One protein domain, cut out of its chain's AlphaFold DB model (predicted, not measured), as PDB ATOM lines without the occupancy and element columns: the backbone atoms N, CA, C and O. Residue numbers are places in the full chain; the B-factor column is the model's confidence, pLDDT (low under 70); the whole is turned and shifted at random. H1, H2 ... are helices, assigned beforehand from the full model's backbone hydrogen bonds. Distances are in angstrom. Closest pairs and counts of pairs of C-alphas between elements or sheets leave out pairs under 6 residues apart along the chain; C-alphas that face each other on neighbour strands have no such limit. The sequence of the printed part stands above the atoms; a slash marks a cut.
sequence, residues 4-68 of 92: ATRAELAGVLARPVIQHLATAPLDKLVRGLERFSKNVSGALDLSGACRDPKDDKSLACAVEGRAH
ATOM      1  N   ALA A   4     148.259 119.918  75.622       94.31
ATOM      2  CA  ALA A   4     147.799 121.064  76.403       94.31
ATOM      3  C   ALA A   4     148.086 122.398  75.693       94.31
ATOM      4  O   ALA A   4     147.201 123.249  75.603       94.31
ATOM      5  N   THR A   5     149.281 122.560  75.112       93.25
ATOM      6  CA  THR A   5     149.632 123.762  74.337       93.25
ATOM      7  C   THR A   5     148.777 123.896  73.073       93.25
ATOM      8  O   THR A   5     148.352 124.998  72.735       93.25
ATOM      9  N   ARG A   6     148.465 122.784  72.383       94.56
ATOM     10  CA  ARG A   6     147.551 122.803  71.222       94.56
ATOM     11  C   ARG A   6     146.140 123.234  71.611       94.56
ATOM     12  O   ARG A   6     145.542 124.051  70.917       94.56
ATOM     13  N   ALA A   7     145.620 122.694  72.712       94.25
ATOM     14  CA  ALA A   7     144.292 123.036  73.211       94.25
ATOM     15  C   ALA A   7     144.204 124.517  73.607       94.25
ATOM     16  O   ALA A   7     143.233 125.193  73.271       94.25
ATOM     17  N   GLU A   8     145.244 125.046  74.255       94.06
ATOM     18  CA  GLU A   8     145.334 126.470  74.568       94.06
ATOM     19  C   GLU A   8     145.368 127.338  73.312       94.06
ATOM     20  O   GLU A   8     144.600 128.296  73.226       94.06
ATOM     21  N   LEU A   9     146.197 126.991  72.322       94.25
ATOM     22  CA  LEU A   9     146.243 127.708  71.049       94.25
ATOM     23  C   LEU A   9     144.860 127.730  70.389       94.25
ATOM     24  O   LEU A   9     144.382 128.797  70.014       94.25
ATOM     25  N   ALA A  10     144.186 126.581  70.300       94.19
ATOM     26  CA  ALA A  10     142.834 126.498  69.753       94.19
ATOM     27  C   ALA A  10     141.848 127.399  70.520       94.19
ATOM     28  O   ALA A  10     141.081 128.139  69.905       94.19
ATOM     29  N   GLY A  11     141.914 127.403  71.854       95.25
ATOM     30  CA  GLY A  11     141.085 128.261  72.700       95.25
ATOM     31  C   GLY A  11     141.369 129.757  72.526       95.25
ATOM     32  O   GLY A  11     140.439 130.558  72.516       95.25
ATOM     33  N   VAL A  12     142.636 130.152  72.356       95.00
ATOM     34  CA  VAL A  12     143.025 131.542  72.068       95.00
ATOM     35  C   VAL A  12     142.523 131.968  70.695       95.00
ATOM     36  O   VAL A  12     141.917 133.033  70.574       95.00
ATOM     37  N   LEU A  13     142.725 131.131  69.677       95.38
ATOM     38  CA  LEU A  13     142.277 131.417  68.318       95.38
ATOM     39  C   LEU A  13     140.751 131.509  68.235       95.38
ATOM     40  O   LEU A  13     140.251 132.313  67.462       95.38
ATOM     41  N   ALA A  14     140.002 130.769  69.055       94.69
ATOM     42  CA  ALA A  14     138.541 130.848  69.107       94.69
ATOM     43  C   ALA A  14     137.992 132.153  69.726       94.69
ATOM     44  O   ALA A  14     136.790 132.407  69.646       94.69
ATOM     45  N   ARG A  15     138.829 132.997  70.349       97.00
ATOM     46  CA  ARG A  15     138.367 134.241  70.991       97.00
ATOM     47  C   ARG A  15     137.842 135.234  69.942       97.00
ATOM     48  O   ARG A  15     138.557 135.495  68.974       97.00
ATOM     49  N   PRO A  16     136.681 135.889  70.161       96.44
ATOM     50  CA  PRO A  16     136.096 136.823  69.192       96.44
ATOM     51  C   PRO A  16     137.041 137.946  68.755       96.44
ATOM     52  O   PRO A  16     137.100 138.274  67.577       96.44
ATOM     53  N   VAL A  17     137.831 138.494  69.686       96.62
ATOM     54  CA  VAL A  17     138.819 139.543  69.382       96.62
ATOM     55  C   VAL A  17     139.878 139.038  68.400       96.62
ATOM     56  O   VAL A  17     140.207 139.734  67.449       96.62
ATOM     57  N   ILE A  18     140.384 137.817  68.586       95.81
ATOM     58  CA  ILE A  18     141.397 137.238  67.695       95.81
ATOM     59  C   ILE A  18     140.791 136.921  66.329       95.81
ATOM     60  O   ILE A  18     141.395 137.240  65.309       95.81
ATOM     61  N   GLN A  19     139.580 136.361  66.306       95.12
ATOM     62  CA  GLN A  19     138.841 136.102  65.068       95.12
ATOM     63  C   GLN A  19     138.603 137.387  64.266       95.12
ATOM     64  O   GLN A  19     138.791 137.395  63.056       95.12
ATOM     65  N   HIS A  20     138.248 138.488  64.935       95.19
ATOM     66  CA  HIS A  20     138.021 139.775  64.280       95.19
ATOM     67  C   HIS A  20     139.311 140.420  63.744       95.19
ATOM     68  O   HIS A  20     139.278 141.104  62.726       95.19
ATOM     69  N   LEU A  21     140.449 140.192  64.407       95.00
ATOM     70  CA  LEU A  21     141.757 140.705  63.984       95.00
ATOM     71  C   LEU A  21     142.415 139.868  62.876       95.00
ATOM     72  O   LEU A  21     143.380 140.320  62.259       95.00
ATOM     73  N   ALA A  22     141.947 138.643  62.638       93.19
ATOM     74  CA  ALA A  22     142.552 137.743  61.671       93.19
ATOM     75  C   ALA A  22     142.356 138.257  60.235       93.19
ATOM     76  O   ALA A  22     141.252 138.273  59.699       93.19
ATOM     77  N   THR A  23     143.454 138.623  59.574       93.06
ATOM     78  CA  THR A  23     143.464 139.040  58.159       93.06
ATOM     79  C   THR A  23     143.720 137.880  57.192       93.06
ATOM     80  O   THR A  23     143.669 138.050  55.976       93.06
ATOM     81  N   ALA A  24     144.000 136.691  57.727       90.50
ATOM     82  CA  ALA A  24     144.260 135.474  56.976       90.50
ATOM     83  C   ALA A  24     143.669 134.253  57.703       90.50
ATOM     84  O   ALA A  24     143.467 134.299  58.919       90.50
ATOM     85  N   PRO A  25     143.434 133.135  56.989       91.94
ATOM     86  CA  PRO A  25     142.914 131.915  57.598       91.94
ATOM     87  C   PRO A  25     143.835 131.374  58.707       91.94
ATOM     88  O   PRO A  25     145.003 131.053  58.466       91.94
ATOM     89  N   LEU A  26     143.306 131.262  59.930       92.94
ATOM     90  CA  LEU A  26     144.056 130.822  61.116       92.94
ATOM     91  C   LEU A  26     144.455 129.339  61.057       92.94
ATOM     92  O   LEU A  26     145.437 128.925  61.668       92.94
ATOM     93  N   ASP A  27     143.746 128.537  60.271       91.12
ATOM     94  CA  ASP A  27     144.069 127.133  60.021       91.12
ATOM     95  C   ASP A  27     145.434 126.966  59.324       91.12
ATOM     96  O   ASP A  27     146.154 126.004  59.598       91.12
ATOM     97  N   LYS A  28     145.843 127.917  58.470       91.19
ATOM     98  CA  LYS A  28     147.197 127.934  57.887       91.19
ATOM     99  C   LYS A  28     148.268 128.143  58.955       91.19
ATOM    100  O   LYS A  28     149.299 127.475  58.891       91.19
ATOM    101  N   LEU A  29     148.025 129.028  59.925       91.88
ATOM    102  CA  LEU A  29     148.940 129.257  61.045       91.88
ATOM    103  C   LEU A  29     149.094 127.984  61.882       91.88
ATOM    104  O   LEU A  29     150.218 127.554  62.132       91.88
ATOM    105  N   VAL A  30     147.977 127.346  62.248       93.19
ATOM    106  CA  VAL A  30     147.983 126.097  63.027       93.19
ATOM    107  C   VAL A  30     148.756 125.001  62.293       93.19
ATOM    108  O   VAL A  30     149.690 124.439  62.859       93.19
ATOM    109  N   ARG A  31     148.452 124.760  61.010       92.31
ATOM    110  CA  ARG A  31     149.174 123.759  60.203       92.31
ATOM    111  C   ARG A  31     150.668 124.057  60.092       92.31
ATOM    112  O   ARG A  31     151.479 123.134  60.094       92.31
ATOM    113  N   GLY A  32     151.041 125.333  59.987       93.94
ATOM    114  CA  GLY A  32     152.439 125.756  59.996       93.94
ATOM    115  C   GLY A  32     153.128 125.388  61.309       93.94
ATOM    116  O   GLY A  32     154.147 124.701  61.297       93.94
ATOM    117  N   LEU A  33     152.538 125.779  62.441       93.38
ATOM    118  CA  LEU A  33     153.075 125.475  63.768       93.38
ATOM    119  C   LEU A  33     153.208 123.968  63.997       93.38
ATOM    120  O   LEU A  33     154.250 123.519  64.466       93.38
ATOM    121  N   GLU A  34     152.201 123.179  63.625       92.69
ATOM    122  CA  GLU A  34     152.245 121.718  63.748       92.69
ATOM    123  C   GLU A  34     153.341 121.090  62.888       92.69
ATOM    124  O   GLU A  34     154.047 120.199  63.359       92.69
ATOM    125  N   ARG A  35     153.529 121.576  61.655       95.44
ATOM    126  CA  ARG A  35     154.560 121.071  60.740       95.44
ATOM    127  C   ARG A  35     155.979 121.336  61.240       95.44
ATOM    128  O   ARG A  35     156.856 120.504  61.025       95.44
ATOM    129  N   PHE A  36     156.216 122.486  61.863       95.00
ATOM    130  CA  PHE A  36     157.551 122.901  62.311       95.00
ATOM    131  C   PHE A  36     157.823 122.615  63.795       95.00
ATOM    132  O   PHE A  36     158.886 122.962  64.304       95.00
ATOM    133  N   SER A  37     156.895 121.956  64.492       95.12
ATOM    134  CA  SER A  37     157.043 121.607  65.905       95.12
ATOM    135  C   SER A  37     157.293 120.119  66.106       95.12
ATOM    136  O   SER A  37     156.584 119.267  65.576       95.12
ATOM    137  N   LYS A  38     158.218 119.783  67.007       96.25
ATOM    138  CA  LYS A  38     158.296 118.433  67.577       96.25
ATOM    139  C   LYS A  38     157.094 118.198  68.491       96.25
ATOM    140  O   LYS A  38     156.948 118.908  69.486       96.25
ATOM    141  N   ASN A  39     156.249 117.215  68.199       95.69
ATOM    142  CA  ASN A  39     155.138 116.846  69.079       95.69
ATOM    143  C   ASN A  39     155.614 115.954  70.230       95.69
ATOM    144  O   ASN A  39     156.485 115.106  70.052       95.69
ATOM    145  N   VAL A  40     155.043 116.178  71.410       96.88
ATOM    146  CA  VAL A  40     155.319 115.406  72.630       96.88
ATOM    147  C   VAL A  40     154.006 114.869  73.200       96.88
ATOM    148  O   VAL A  40     152.939 115.400  72.871       96.88
ATOM    149  N   SER A  41     154.069 113.803  74.001       96.19
ATOM    150  CA  SER A  41     152.891 113.084  74.512       96.19
ATOM    151  C   SER A  41     152.021 113.906  75.461       96.19
ATOM    152  O   SER A  41     150.813 113.698  75.496       96.19
ATOM    153  N   GLY A  42     152.606 114.843  76.203       94.88
ATOM    154  CA  GLY A  42     151.969 115.515  77.331       94.88
ATOM    155  C   GLY A  42     151.739 114.590  78.525       94.88
ATOM    156  O   GLY A  42     150.797 114.819  79.271       94.88
ATOM    157  N   ALA A  43     152.536 113.528  78.669       95.00
ATOM    158  CA  ALA A  43     152.384 112.539  79.738       95.00
ATOM    159  C   ALA A  43     153.146 112.934  81.012       95.00
ATOM    160  O   ALA A  43     152.873 112.408  82.088       95.00
ATOM    161  N   LEU A  44     154.118 113.840  80.888       95.56
ATOM    162  CA  LEU A  44     154.852 114.367  82.027       95.56
ATOM    163  C   LEU A  44     153.967 115.333  82.827       95.56
ATOM    164  O   LEU A  44     153.648 116.419  82.349       95.56
ATOM    165  N   ASP A  45     153.630 114.950  84.055       94.25
ATOM    166  CA  ASP A  45     152.948 115.811  85.017       94.25
ATOM    167  C   ASP A  45     153.973 116.523  85.911       94.25
ATOM    168  O   ASP A  45     154.811 115.882  86.550       94.25
ATOM    169  N   LEU A  46     153.920 117.854  85.915       95.25
ATOM    170  CA  LEU A  46     154.737 118.735  86.750       95.25
ATOM    171  C   LEU A  46     153.860 119.660  87.604       95.25
ATOM    172  O   LEU A  46     154.268 120.780  87.893       95.25
ATOM    173  N   SER A  47     152.656 119.221  87.974       94.94
ATOM    174  CA  SER A  47     151.739 120.003  88.803       94.94
ATOM    175  C   SER A  47     152.430 120.534  90.067       94.94
ATOM    176  O   SER A  47     153.005 119.769  90.845       94.94
ATOM    177  N   GLY A  48     152.373 121.850  90.269       94.38
ATOM    178  CA  GLY A  48     153.016 122.558  91.376       94.38
ATOM    179  C   GLY A  48     154.503 122.870  91.172       94.38
ATOM    180  O   GLY A  48     155.177 123.231  92.137       94.38
ATOM    181  N   ALA A  49     155.044 122.717  89.957       93.88
ATOM    182  CA  ALA A  49     156.435 123.062  89.661       93.88
ATOM    183  C   ALA A  49     156.658 124.577  89.556       93.88
ATOM    184  O   ALA A  49     157.710 125.068  89.971       93.88
ATOM    185  N   CYS A  50     155.692 125.305  89.002       94.94
ATOM    186  CA  CYS A  50     155.669 126.759  88.957       94.94
ATOM    187  C   CYS A  50     154.740 127.325  90.041       94.94
ATOM    188  O   CYS A  50     153.863 126.644  90.571       94.94
ATOM    189  N   ARG A  51     154.927 128.608  90.373       94.44
ATOM    190  CA  ARG A  51     154.024 129.327  91.279       94.44
ATOM    191  C   ARG A  51     152.651 129.553  90.645       94.44
ATOM    192  O   ARG A  51     151.661 129.475  91.369       94.44
ATOM    193  N   ASP A  52     152.596 129.829  89.339       93.81
ATOM    194  CA  ASP A  52     151.346 129.818  88.574       93.81
ATOM    195  C   ASP A  52     151.110 128.399  88.021       93.81
ATOM    196  O   ASP A  52     151.829 127.968  87.115       93.81
ATOM    197  N   PRO A  53     150.086 127.665  88.502       92.81
ATOM    198  CA  PRO A  53     149.776 126.324  88.006       92.81
ATOM    199  C   PRO A  53     149.481 126.272  86.500       92.81
ATOM    200  O   PRO A  53     149.537 125.209  85.882       92.81
ATOM    201  N   LYS A  54     149.144 127.407  85.872       90.31
ATOM    202  CA  LYS A  54     148.940 127.470  84.419       90.31
ATOM    203  C   LYS A  54     150.233 127.254  83.644       90.31
ATOM    204  O   LYS A  54     150.152 126.782  82.510       90.31
ATOM    205  N   ASP A  55     151.384 127.549  84.236       94.50
ATOM    206  CA  ASP A  55     152.687 127.463  83.580       94.50
ATOM    207  C   ASP A  55     153.347 126.086  83.694       94.50
ATOM    208  O   ASP A  55     154.262 125.770  82.922       94.50
ATOM    209  N   ASP A  56     152.824 125.208  84.551       95.69
ATOM    210  CA  ASP A  56     153.303 123.828  84.694       95.69
ATOM    211  C   ASP A  56     153.281 123.075  83.355       95.69
ATOM    212  O   ASP A  56     154.208 122.333  83.026       95.69
ATOM    213  N   LYS A  57     152.269 123.325  82.514       94.38
ATOM    214  CA  LYS A  57     152.157 122.720  81.174       94.38
ATOM    215  C   LYS A  57     153.281 123.157  80.225       94.38
ATOM    216  O   LYS A  57     153.682 122.383  79.352       94.38
ATOM    217  N   SER A  58     153.774 124.387  80.380       95.69
ATOM    218  CA  SER A  58     154.854 124.953  79.567       95.69
ATOM    219  C   SER A  58     156.184 124.318  79.963       95.69
ATOM    220  O   SER A  58     156.925 123.854  79.093       95.69
ATOM    221  N   LEU A  59     156.429 124.188  81.271       96.69
ATOM    222  CA  LEU A  59     157.570 123.449  81.816       96.69
ATOM    223  C   LEU A  59     157.536 121.980  81.385       96.69
ATOM    224  O   LEU A  59     158.526 121.465  80.863       96.69
ATOM    225  N   ALA A  60     156.388 121.316  81.529       97.25
ATOM    226  CA  ALA A  60     156.226 119.911  81.171       97.25
ATOM    227  C   ALA A  60     156.497 119.682  79.682       97.25
ATOM    228  O   ALA A  60     157.261 118.786  79.321       97.25
ATOM    229  N   CYS A  61     155.951 120.540  78.812       97.06
ATOM    230  CA  CYS A  61     156.203 120.476  77.376       97.06
ATOM    231  C   CYS A  61     157.690 120.671  77.037       97.06
ATOM    232  O   CYS A  61     158.206 119.978  76.157       97.06
ATOM    233  N   ALA A  62     158.376 121.610  77.694       97.44
ATOM    234  CA  ALA A  62     159.791 121.876  77.443       97.44
ATOM    235  C   ALA A  62     160.671 120.693  77.872       97.44
ATOM    236  O   ALA A  62     161.493 120.217  77.086       97.44
ATOM    237  N   VAL A  63     160.442 120.166  79.078       97.38
ATOM    238  CA  VAL A  63     161.185 119.025  79.627       97.38
ATOM    239  C   VAL A  63     160.937 117.757  78.806       97.38
ATOM    240  O   VAL A  63     161.886 117.099  78.385       97.38
ATOM    241  N   GLU A  64     159.679 117.425  78.508       97.31
ATOM    242  CA  GLU A  64     159.328 116.250  77.695       97.31
ATOM    243  C   GLU A  64     159.861 116.382  76.256       97.31
ATOM    244  O   GLU A  64     160.319 115.415  75.641       97.31
ATOM    245  N   GLY A  65     159.883 117.611  75.730       96.69
ATOM    246  CA  GLY A  65     160.475 117.942  74.436       96.69
ATOM    247  C   GLY A  65     161.995 117.850  74.394       96.69
ATOM    248  O   GLY A  65     162.539 117.737  73.288       96.69
ATOM    249  N   ARG A  66     162.657 117.824  75.560       97.00
ATOM    250  CA  ARG A  66     164.106 118.008  75.731       97.00
ATOM    251  C   ARG A  66     164.579 119.330  75.125       97.00
ATOM    252  O   ARG A  66     165.553 119.371  74.378       97.00
ATOM    253  N   ALA A  67     163.819 120.394  75.360       97.69
ATOM    254  CA  ALA A  67     164.211 121.731  74.949       97.69
ATOM    255  C   ALA A  67     165.377 122.217  75.815       97.69
ATOM    256  O   ALA A  67     165.373 122.014  77.022       97.69
ATOM    257  N   HIS A  68     166.346 122.903  75.213       97.94
ATOM    258  CA  HIS A  68     167.424 123.548  75.972       97.94
ATOM    259  C   HIS A  68     166.969 124.872  76.607       97.94
ATOM    260  O   HIS A  68     167.519 125.300  77.618       97.94
TER     261      HIS A  68
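Overview. This is residues 4 to 68 of the 92 residues of the protein "Putative toxin-antitoxin system toxin component, PIN family" of Chloroflexi bacterium (UniProt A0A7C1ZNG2). You are looking at a loose, open frame of four helices: H1 and H3 form the two long sides, running opposite ways with a gap between them, H2 stands at the turn that joins them at one end, and H4 stands at the other end, near the beginning of H1. The long link from H3 to H4, residues 37 to 55, has no named element and makes much of that second end. The printed part has 65 residues, with four named helices in the order H1, H2, H3, H4 and no named strand; its class is all helix. The whole is loose, with a radius of gyration of the C-alphas of 13.9 A, and it spans 37 by 25 by 18 A.

Along the chain. Find C-alpha 4 at (147.799, 121.064, 76.403); from there H1, residues 4 to 13, runs 14.2 A from first to last C-alpha. After two residues comes H2, residues 16 to 21, 8.6 A long. Next find C-alpha 26 at (144.056, 130.822, 61.116), where H3 begins; it covers residues 26 to 36 and 15.7 A, and with 11 residues it is the longest helix. Past the long link, H4 takes residues 56 to 65 over 13.8 A and ends at C-alpha 65, at (160.475, 117.942, 74.436).

Arrangement. Start at H1, which touches H4 at a steep tilt of 59 degrees, opposite ways; their closest C-alphas, those of Ala 4 and Lys 57, are 6.7 A apart. At its other end H1 is close to H2 but not clearly touching, with the closest C-alphas, those of Leu 13 and Gln 19, 6.7 A apart. The lines of H1 and H2 are only just about perpendicular, at 72 degrees. H1 and H3 are also close but not clearly touching: they run opposite ways at a shallow tilt of 26 degrees, and their closest C-alphas, those of Leu 13 and Leu 26, are 7.4 A apart. H2 and H3 are only just apart, their closest C-alphas 8.4 A from each other. H4 is apart from both H2 and H3. Along the backbone of H1, H2, H3 and H4, every O i to N i+4 pair is within hydrogen-bond range.

Size, cuts and confidence. Look for the two C-alphas farthest apart at Thr 23 and Gly 48, 38.3 A from each other. From Ala 4 to His 68, the first and last printed C-alphas, the distance is 19.8 A. The printed part has no cut. The links from H1 to H2 and from H2 to H3 are tight, and the link from H3 to H4 is long, with 19 residues. The mean pLDDT of the printed part is 94.8, and no printed residue is under 70.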